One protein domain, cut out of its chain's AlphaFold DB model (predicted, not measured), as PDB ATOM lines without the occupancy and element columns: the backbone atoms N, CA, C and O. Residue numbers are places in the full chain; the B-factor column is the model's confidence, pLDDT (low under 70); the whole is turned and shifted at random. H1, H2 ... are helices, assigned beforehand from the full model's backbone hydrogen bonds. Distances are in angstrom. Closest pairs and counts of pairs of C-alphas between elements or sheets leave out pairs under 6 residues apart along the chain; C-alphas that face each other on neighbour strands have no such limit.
ATOM      1  N   LEU A 197     312.430 172.998 224.500       96.44
ATOM      2  CA  LEU A 197     311.620 173.760 225.450       96.44
ATOM      3  C   LEU A 197     310.268 174.158 224.850       96.44
ATOM      4  O   LEU A 197     309.235 173.943 225.472       96.44
ATOM      5  N   GLN A 198     310.255 174.653 223.612       94.69
ATOM      6  CA  GLN A 198     309.020 174.996 222.901       94.69
ATOM      7  C   GLN A 198     308.092 173.782 222.733       94.69
ATOM      8  O   GLN A 198     306.874 173.910 222.807       94.69
ATOM      9  N   GLY A 199     308.652 172.591 222.493       95.62
ATOM     10  CA  GLY A 199     307.887 171.347 222.421       95.62
ATOM     11  C   GLY A 199     307.200 171.005 223.742       95.62
ATOM     12  O   GLY A 199     306.047 170.580 223.730       95.62
ATOM     13  N   CYS A 200     307.886 171.225 224.863       97.25
ATOM     14  CA  CYS A 200     307.334 171.024 226.197       97.25
ATOM     15  C   CYS A 200     306.283 172.078 226.563       97.25
ATOM     16  O   CYS A 200     305.194 171.714 226.993       97.25
ATOM     17  N   VAL A 201     306.569 173.359 226.325       96.12
ATOM     18  CA  VAL A 201     305.643 174.474 226.590       96.12
ATOM     19  C   VAL A 201     304.320 174.279 225.840       96.12
ATOM     20  O   VAL A 201     303.260 174.338 226.465       96.12
ATOM     21  N   ARG A 202     304.369 173.899 224.553       95.31
ATOM     22  CA  ARG A 202     303.168 173.529 223.781       95.31
ATOM     23  C   ARG A 202     302.408 172.355 224.397       95.31
ATOM     24  O   ARG A 202     301.188 172.397 224.499       95.31
ATOM     25  N   ALA A 203     303.116 171.307 224.823       96.06
ATOM     26  CA  ALA A 203     302.498 170.131 225.444       96.06
ATOM     27  C   ALA A 203     301.837 170.442 226.801       96.06
ATOM     28  O   ALA A 203     300.941 169.719 227.229       96.06
ATOM     29  N   TRP A 204     302.262 171.512 227.475       96.94
ATOM     30  CA  TRP A 204     301.721 171.949 228.763       96.94
ATOM     31  C   TRP A 204     300.624 173.014 228.661       96.94
ATOM     32  O   TRP A 204     300.117 173.428 229.704       96.94
ATOM     33  N   GLY A 205     300.257 173.435 227.445       95.31
ATOM     34  CA  GLY A 205     299.229 174.450 227.209       95.31
ATOM     35  C   GLY A 205     299.714 175.888 227.402       95.31
ATOM     36  O   GLY A 205     298.970 176.689 227.952       95.31
ATOM     37  N   GLU A 206     300.944 176.203 226.976       92.00
ATOM     38  CA  GLU A 206     301.517 177.564 226.991       92.00
ATOM     39  C   GLU A 206     301.527 178.228 228.390       92.00
ATOM     40  O   GLU A 206     300.930 179.287 228.592       92.00
ATOM     41  N   PRO A 207     302.186 177.614 229.396       94.00
ATOM     42  CA  PRO A 207     302.331 178.224 230.718       94.00
ATOM     43  C   PRO A 207     303.145 179.527 230.676       94.00
ATOM     44  O   PRO A 207     303.896 179.775 229.733       94.00
ATOM     45  N   ASP A 208     303.080 180.314 231.758       95.50
ATOM     46  CA  ASP A 208     303.953 181.478 231.949       95.50
ATOM     47  C   ASP A 208     305.431 181.050 231.904       95.50
ATOM     48  O   ASP A 208     305.963 180.419 232.825       95.50
ATOM     49  N   LEU A 209     306.094 181.392 230.797       93.62
ATOM     50  CA  LEU A 209     307.483 181.026 230.550       93.62
ATOM     51  C   LEU A 209     308.436 181.696 231.548       93.62
ATOM     52  O   LEU A 209     309.437 181.096 231.935       93.62
ATOM     53  N   GLY A 210     308.138 182.921 231.982       94.38
ATOM     54  CA  GLY A 210     308.963 183.645 232.942       94.38
ATOM     55  C   GLY A 210     308.965 182.967 234.310       94.38
ATOM     56  O   GLY A 210     310.028 182.792 234.907       94.38
ATOM     57  N   LEU A 211     307.796 182.543 234.793       95.56
ATOM     58  CA  LEU A 211     307.662 181.760 236.019       95.56
ATOM     59  C   LEU A 211     308.363 180.407 235.888       95.56
ATOM     60  O   LEU A 211     309.177 180.066 236.741       95.56
ATOM     61  N   LEU A 212     308.126 179.693 234.789       97.38
ATOM     62  CA  LEU A 212     308.740 178.391 234.534       97.38
ATOM     63  C   LEU A 212     310.277 178.454 234.538       97.38
ATOM     64  O   LEU A 212     310.933 177.574 235.096       97.38
ATOM     65  N   LEU A 213     310.866 179.490 233.930       97.19
ATOM     66  CA  LEU A 213     312.317 179.693 233.932       97.19
ATOM     67  C   LEU A 213     312.851 180.035 235.331       97.19
ATOM     68  O   LEU A 213     313.929 179.565 235.693       97.19
ATOM     69  N   ARG A 214     312.103 180.804 236.137       97.50
ATOM     70  CA  ARG A 214     312.468 181.076 237.541       97.50
ATOM     71  C   ARG A 214     312.435 179.810 238.393       97.50
ATOM     72  O   ARG A 214     313.366 179.577 239.155       97.50
ATOM     73  N   GLU A 215     311.408 178.978 238.245       98.06
ATOM     74  CA  GLU A 215     311.314 177.698 238.955       98.06
ATOM     75  C   GLU A 215     312.446 176.749 238.544       98.06
ATOM     76  O   GLU A 215     313.096 176.150 239.399       98.06
ATOM     77  N   ALA A 216     312.747 176.664 237.244       98.38
ATOM     78  CA  ALA A 216     313.853 175.856 236.733       98.38
ATOM     79  C   ALA A 216     315.223 176.312 237.269       98.38
ATOM     80  O   ALA A 216     316.098 175.476 237.501       98.38
ATOM     81  N   ALA A 217     315.414 177.613 237.514       97.81
ATOM     82  CA  ALA A 217     316.642 178.132 238.117       97.81
ATOM     83  C   ALA A 217     316.882 177.584 239.538       97.81
ATOM     84  O   ALA A 217     318.033 177.418 239.934       97.81
ATOM     85  N   GLY A 218     315.811 177.269 240.279       97.56
ATOM     86  CA  GLY A 218     315.878 176.679 241.620       97.56
ATOM     87  C   GLY A 218     316.098 175.162 241.647       97.56
ATOM     88  O   GLY A 218     316.358 174.605 242.711       97.56
ATOM     89  N   VAL A 219     316.005 174.478 240.504       98.31
ATOM     90  CA  VAL A 219     316.262 173.033 240.408       98.31
ATOM     91  C   VAL A 219     317.775 172.771 240.441       98.31
ATOM     92  O   VAL A 219     318.513 173.499 239.775       98.31
ATOM     93  N   PRO A 220     318.264 171.732 241.151       97.69
ATOM     94  CA  PRO A 220     319.679 171.363 241.141       97.69
ATOM     95  C   PRO A 220     320.241 171.182 239.724       97.69
ATOM     96  O   PRO A 220     319.638 170.508 238.886       97.69
ATOM     97  N   ALA A 221     321.408 171.781 239.480       96.62
ATOM     98  CA  ALA A 221     322.106 171.709 238.202       96.62
ATOM     99  C   ALA A 221     322.509 170.272 237.859       96.62
ATOM    100  O   ALA A 221     322.876 169.501 238.743       96.62
ATOM    101  N   LEU A 222     322.491 169.941 236.568       97.44
ATOM    102  CA  LEU A 222     323.023 168.698 236.005       97.44
ATOM    103  C   LEU A 222     322.441 167.422 236.636       97.44
ATOM    104  O   LEU A 222     323.034 166.351 236.516       97.44
ATOM    105  N   ARG A 223     321.265 167.506 237.278       97.19
ATOM    106  CA  ARG A 223     320.567 166.337 237.837       97.19
ATOM    107  C   ARG A 223     320.267 165.299 236.755       97.19
ATOM    108  O   ARG A 223     320.349 164.101 237.018       97.19
ATOM    109  N   SER A 224     319.914 165.783 235.569       97.69
ATOM    110  CA  SER A 224     319.676 164.980 234.376       97.69
ATOM    111  C   SER A 224     320.067 165.795 233.150       97.69
ATOM    112  O   SER A 224     319.742 166.981 233.066       97.69
ATOM    113  N   VAL A 225     320.740 165.165 232.194       98.00
ATOM    114  CA  VAL A 225     321.137 165.768 230.919       98.00
ATOM    115  C   VAL A 225     320.872 164.794 229.776       98.00
ATOM    116  O   VAL A 225     321.108 163.593 229.889       98.00
ATOM    117  N   VAL A 226     320.380 165.303 228.656       97.75
ATOM    118  CA  VAL A 226     320.109 164.529 227.443       97.75
ATOM    119  C   VAL A 226     321.016 165.002 226.317       97.75
ATOM    120  O   VAL A 226     321.474 166.145 226.309       97.75
ATOM    121  N   ASP A 227     321.279 164.139 225.339       95.56
ATOM    122  CA  ASP A 227     321.951 164.584 224.124       95.56
ATOM    123  C   ASP A 227     320.977 165.413 223.280       95.56
ATOM    124  O   ASP A 227     320.098 164.880 222.607       95.56
ATOM    125  N   ALA A 228     321.130 166.739 223.309       91.06
ATOM    126  CA  ALA A 228     320.312 167.640 222.505       91.06
ATOM    127  C   ALA A 228     320.468 167.397 220.988       91.06
ATOM    128  O   ALA A 228     319.649 167.888 220.222       91.06
ATOM    129  N   GLY A 229     321.489 166.664 220.531       88.31
ATOM    130  CA  GLY A 229     321.643 166.243 219.137       88.31
ATOM    131  C   GLY A 229     320.877 164.969 218.763       88.31
ATOM    132  O   GLY A 229     320.835 164.623 217.581       88.31
ATOM    133  N   ASP A 230     320.265 164.268 219.725       93.19
ATOM    134  CA  ASP A 230     319.615 162.983 219.467       93.19
ATOM    135  C   ASP A 230     318.387 163.139 218.551       93.19
ATOM    136  O   ASP A 230     317.485 163.962 218.763       93.19
ATOM    137  N   LYS A 231     318.333 162.290 217.520       91.69
ATOM    138  CA  LYS A 231     317.265 162.247 216.516       91.69
ATOM    139  C   LYS A 231     315.888 161.979 217.128       91.69
ATOM    140  O   LYS A 231     314.882 162.369 216.530       91.69
ATOM    141  N   VAL A 232     315.814 161.380 218.319       93.31
ATOM    142  CA  VAL A 232     314.562 161.169 219.063       93.31
ATOM    143  C   VAL A 232     313.806 162.484 219.319       93.31
ATOM    144  O   VAL A 232     312.571 162.501 219.381       93.31
ATOM    145  N   PHE A 233     314.511 163.619 219.373       94.31
ATOM    146  CA  PHE A 233     313.917 164.939 219.589       94.31
ATOM    147  C   PHE A 233     313.464 165.646 218.297       94.31
ATOM    148  O   PHE A 233     312.849 166.710 218.363       94.31
ATOM    149  N   LEU A 234     313.688 165.057 217.113       89.69
ATOM    150  CA  LEU A 234     313.294 165.665 215.832       89.69
ATOM    151  C   LEU A 234     311.791 165.591 215.558       89.69
ATOM    152  O   LEU A 234     311.235 166.507 214.945       89.69
ATOM    153  N   ALA A 235     311.129 164.507 215.967       88.62
ATOM    154  CA  ALA A 235     309.708 164.337 215.689       88.62
ATOM    155  C   ALA A 235     308.864 165.334 216.516       88.62
ATOM    156  O   ALA A 235     309.205 165.641 217.659       88.62
ATOM    157  N   PRO A 236     307.751 165.860 215.988       85.75
ATOM    158  CA  PRO A 236     306.863 166.722 216.765       85.75
ATOM    159  C   PRO A 236     306.133 165.935 217.867       85.75
ATOM    160  O   PRO A 236     306.028 164.708 217.809       85.75
ATOM    161  N   GLY A 237     305.610 166.661 218.859       89.94
ATOM    162  CA  GLY A 237     304.780 166.120 219.939       89.94
ATOM    163  C   GLY A 237     305.533 165.286 220.980       89.94
ATOM    164  O   GLY A 237     306.638 164.802 220.745       89.94
ATOM    165  N   ARG A 238     304.905 165.115 222.150       94.81
ATOM    166  CA  ARG A 238     305.386 164.272 223.260       94.81
ATOM    167  C   ARG A 238     306.824 164.561 223.731       94.81
ATOM    168  O   ARG A 238     307.564 163.655 224.111       94.81
ATOM    169  N   MET A 239     307.255 165.820 223.636       96.75
ATOM    170  CA  MET A 239     308.617 166.218 224.007       96.75
ATOM    171  C   MET A 239     308.927 165.959 225.495       96.75
ATOM    172  O   MET A 239     309.985 165.388 225.760       96.75
ATOM    173  N   PRO A 240     308.033 166.285 226.459       97.69
ATOM    174  CA  PRO A 240     308.258 165.957 227.869       97.69
ATOM    175  C   PRO A 240     308.518 164.463 228.101       97.69
ATOM    176  O   PRO A 240     309.464 164.096 228.793       97.69
ATOM    177  N   GLU A 241     307.722 163.594 227.474       97.56
ATOM    178  CA  GLU A 241     307.827 162.143 227.616       97.56
ATOM    179  C   GLU A 241     309.125 161.611 227.017       97.56
ATOM    180  O   GLU A 241     309.738 160.719 227.593       97.56
ATOM    181  N   ARG A 242     309.575 162.159 225.883       97.38
ATOM    182  CA  ARG A 242     310.846 161.749 225.272       97.38
ATOM    183  C   ARG A 242     312.054 162.163 226.096       97.38
ATOM    184  O   ARG A 242     313.017 161.411 226.152       97.38
ATOM    185  N   ILE A 243     312.006 163.324 226.749       98.00
ATOM    186  CA  ILE A 243     313.069 163.746 227.671       98.00
ATOM    187  C   ILE A 243     313.104 162.814 228.883       98.00
ATOM    188  O   ILE A 243     314.164 162.298 229.228       98.00
ATOM    189  N   ALA A 244     311.944 162.537 229.487       97.88
ATOM    190  CA  ALA A 244     311.841 161.597 230.600       97.88
ATOM    191  C   ALA A 244     312.365 160.200 230.221       97.88
ATOM    192  O   ALA A 244     313.122 159.587 230.974       97.88
ATOM    193  N   GLU A 245     312.010 159.728 229.027       97.75
ATOM    194  CA  GLU A 245     312.461 158.456 228.472       97.75
ATOM    195  C   GLU A 245     313.974 158.427 228.219       97.75
ATOM    196  O   GLU A 245     314.633 157.462 228.598       97.75
ATOM    197  N   ALA A 246     314.547 159.488 227.647       97.94
ATOM    198  CA  ALA A 246     315.988 159.594 227.427       97.94
ATOM    199  C   ALA A 246     316.772 159.546 228.753       97.94
ATOM    200  O   ALA A 246     317.778 158.838 228.859       97.94
ATOM    201  N   CYS A 247     316.281 160.221 229.799       98.25
ATOM    202  CA  CYS A 247     316.853 160.125 231.145       98.25
ATOM    203  C   CYS A 247     316.735 158.699 231.705       98.25
ATOM    204  O   CYS A 247     317.706 158.155 232.225       98.25
ATOM    205  N   ARG A 248     315.575 158.054 231.538       98.06
ATOM    206  CA  ARG A 248     315.339 156.683 232.010       98.06
ATOM    207  C   ARG A 248     316.261 155.668 231.331       98.06
ATOM    208  O   ARG A 248     316.845 154.829 232.010       98.06
ATOM    209  N   VAL A 249     316.393 155.735 230.007       97.50
ATOM    210  CA  VAL A 249     317.244 154.831 229.213       97.50
ATOM    211  C   VAL A 249     318.721 155.002 229.570       97.50
ATOM    212  O   VAL A 249     319.452 154.018 229.628       97.50
ATOM    213  N   SER A 250     319.150 156.228 229.871       96.62
ATOM    214  CA  SER A 250     320.521 156.520 230.311       96.62
ATOM    215  C   SER A 250     320.770 156.269 231.806       96.62
ATOM    216  O   SER A 250     321.877 156.508 232.282       96.62
ATOM    217  N   GLY A 251     319.774 155.776 232.554       97.50
ATOM    218  CA  GLY A 251     319.895 155.484 233.987       97.50
ATOM    219  C   GLY A 251     319.990 156.725 234.881       97.50
ATOM    220  O   GLY A 251     320.372 156.613 236.045       97.50
ATOM    221  N   GLN A 252     319.654 157.901 234.355       97.94
ATOM    222  CA  GLN A 252     319.645 159.160 235.095       97.94
ATOM    223  C   GLN A 252     318.328 159.334 235.870       97.94
ATOM    224  O   GLN A 252     317.304 158.750 235.494       97.94
ATOM    225  N   PRO A 253     318.300 160.168 236.929       98.00
ATOM    226  CA  PRO A 253     317.053 160.574 237.568       98.00
ATOM    227  C   PRO A 253     316.057 161.103 236.530       98.00
ATOM    228  O   PRO A 253     316.393 161.957 235.709       98.00
ATOM    229  N   VAL A 254     314.824 160.600 236.551       98.50
ATOM    230  CA  VAL A 254     313.787 161.052 235.617       98.50
ATOM    231  C   VAL A 254     313.192 162.367 236.136       98.50
ATOM    232  O   VAL A 254     312.746 162.401 237.289       98.50
ATOM    233  N   PRO A 255     313.177 163.450 235.336       97.75
ATOM    234  CA  PRO A 255     312.554 164.703 235.742       97.75
ATOM    235  C   PRO A 255     311.027 164.536 235.831       97.75
ATOM    236  O   PRO A 255     310.384 164.130 234.864       97.75
ATOM    237  N   GLY A 256     310.453 164.829 236.999       93.88
ATOM    238  CA  GLY A 256     309.035 164.625 237.313       93.88
ATOM    239  C   GLY A 256     308.186 165.898 237.281       93.88
ATOM    240  O   GLY A 256     306.960 165.814 237.240       93.88
ATOM    241  N   THR A 257     308.811 167.078 237.285       98.00
ATOM    242  CA  THR A 257     308.114 168.376 237.249       98.00
ATOM    243  C   THR A 257     308.457 169.167 235.987       98.00
ATOM    244  O   THR A 257     309.476 168.929 235.339       98.00
ATOM    245  N   ARG A 258     307.621 170.157 235.635       98.44
ATOM    246  CA  ARG A 258     307.886 171.056 234.495       98.44
ATOM    247  C   ARG A 258     309.204 171.812 234.673       98.44
ATOM    248  O   ARG A 258     309.974 171.913 233.724       98.44
ATOM    249  N   ALA A 259     309.483 172.276 235.891       98.38
ATOM    250  CA  ALA A 259     310.734 172.941 236.238       98.38
ATOM    251  C   ALA A 259     311.946 172.008 236.075       98.38
ATOM    252  O   ALA A 259     312.950 172.419 235.501       98.38
ATOM    253  N   GLU A 260     311.844 170.744 236.505       98.56
ATOM    254  CA  GLU A 260     312.917 169.755 236.333       98.56
ATOM    255  C   GLU A 260     313.180 169.428 234.860       98.56
ATOM    256  O   GLU A 260     314.336 169.340 234.447       98.56
ATOM    257  N   ILE A 261     312.125 169.295 234.050       98.69
ATOM    258  CA  ILE A 261     312.254 169.080 232.602       98.69
ATOM    259  C   ILE A 261     312.896 170.304 231.944       98.69
ATOM    260  O   ILE A 261     313.846 170.157 231.177       98.69
ATOM    261  N   THR A 262     312.432 171.515 232.265       98.62
ATOM    262  CA  THR A 262     313.041 172.752 231.759       98.62
ATOM    263  C   THR A 262     314.509 172.839 232.155       98.62
ATOM    264  O   THR A 262     315.342 173.117 231.297       98.62
ATOM    265  N   ARG A 263     314.859 172.542 233.413       98.62
ATOM    266  CA  ARG A 263     316.255 172.565 233.860       98.62
ATOM    267  C   ARG A 263     317.115 171.558 233.096       98.62
ATOM    268  O   ARG A 263     318.150 171.949 232.566       98.62
ATOM    269  N   CYS A 264     316.636 170.322 232.943       98.69
ATOM    270  CA  CYS A 264     317.289 169.289 232.136       98.69
ATOM    271  C   CYS A 264     317.569 169.777 230.706       98.69
ATOM    272  O   CYS A 264     318.667 169.574 230.193       98.69
ATOM    273  N   ILE A 265     316.607 170.444 230.057       98.44
ATOM    274  CA  ILE A 265     316.782 170.986 228.702       98.44
ATOM    275  C   ILE A 265     317.876 172.055 228.676       98.44
ATOM    276  O   ILE A 265     318.760 171.995 227.823       98.44
TER     277      ILE A 265
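What this domain is: This is residues 197 to 265 of the 353 residues of the protein "Carbohydrate kinase of FGGY family protein" of Streptomyces sp. 69 (UniProt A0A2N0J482). H4 fills the middle, with H1, H2 and H3 set round it in mostly crossed packing, and the long link of residues 218 to 238 arches round the rim. The printed part has 69 residues, 35 in four named helices, H1 to H4, with no named strand: all helix. It is compact, radius of gyration of the C-alphas 11.4 A, spanning 29 by 27 by 18 A.

How they stand to each other: H3, residues 239 to 249, touches H1, residues 197 to 203; the closest C-alphas, Cys 200 and Pro 240, are 5.4 A apart. H3 only just touches H4, residues 258 to 265, with 3 pairs of C-alphas within 8 A, the closest Pro 240 and Ile 261, 6.9 A. H4 touches H2, residues 209 to 217, at 72 degrees, only just about perpendicular; the closest C-alphas, Ala 216 and Ala 259, are 4.3 A apart. H2 and H3 are apart. In H1, H2, H3 and H4 every O i to N i+4 pair is within hydrogen-bond range.

Where its parts are: H1 spans 9.8 A from C-alpha 197 at (311.620, 173.760, 225.450), H2 12.2 A, H3 15.2 A, and H4 10.6 A to C-alpha 265 at (316.782, 170.986, 228.702).

The domain as a whole: The farthest C-alphas, Asp 208 and Gly 251, are 30.6 A apart. The printed part has no cut; no printed residue is under 70.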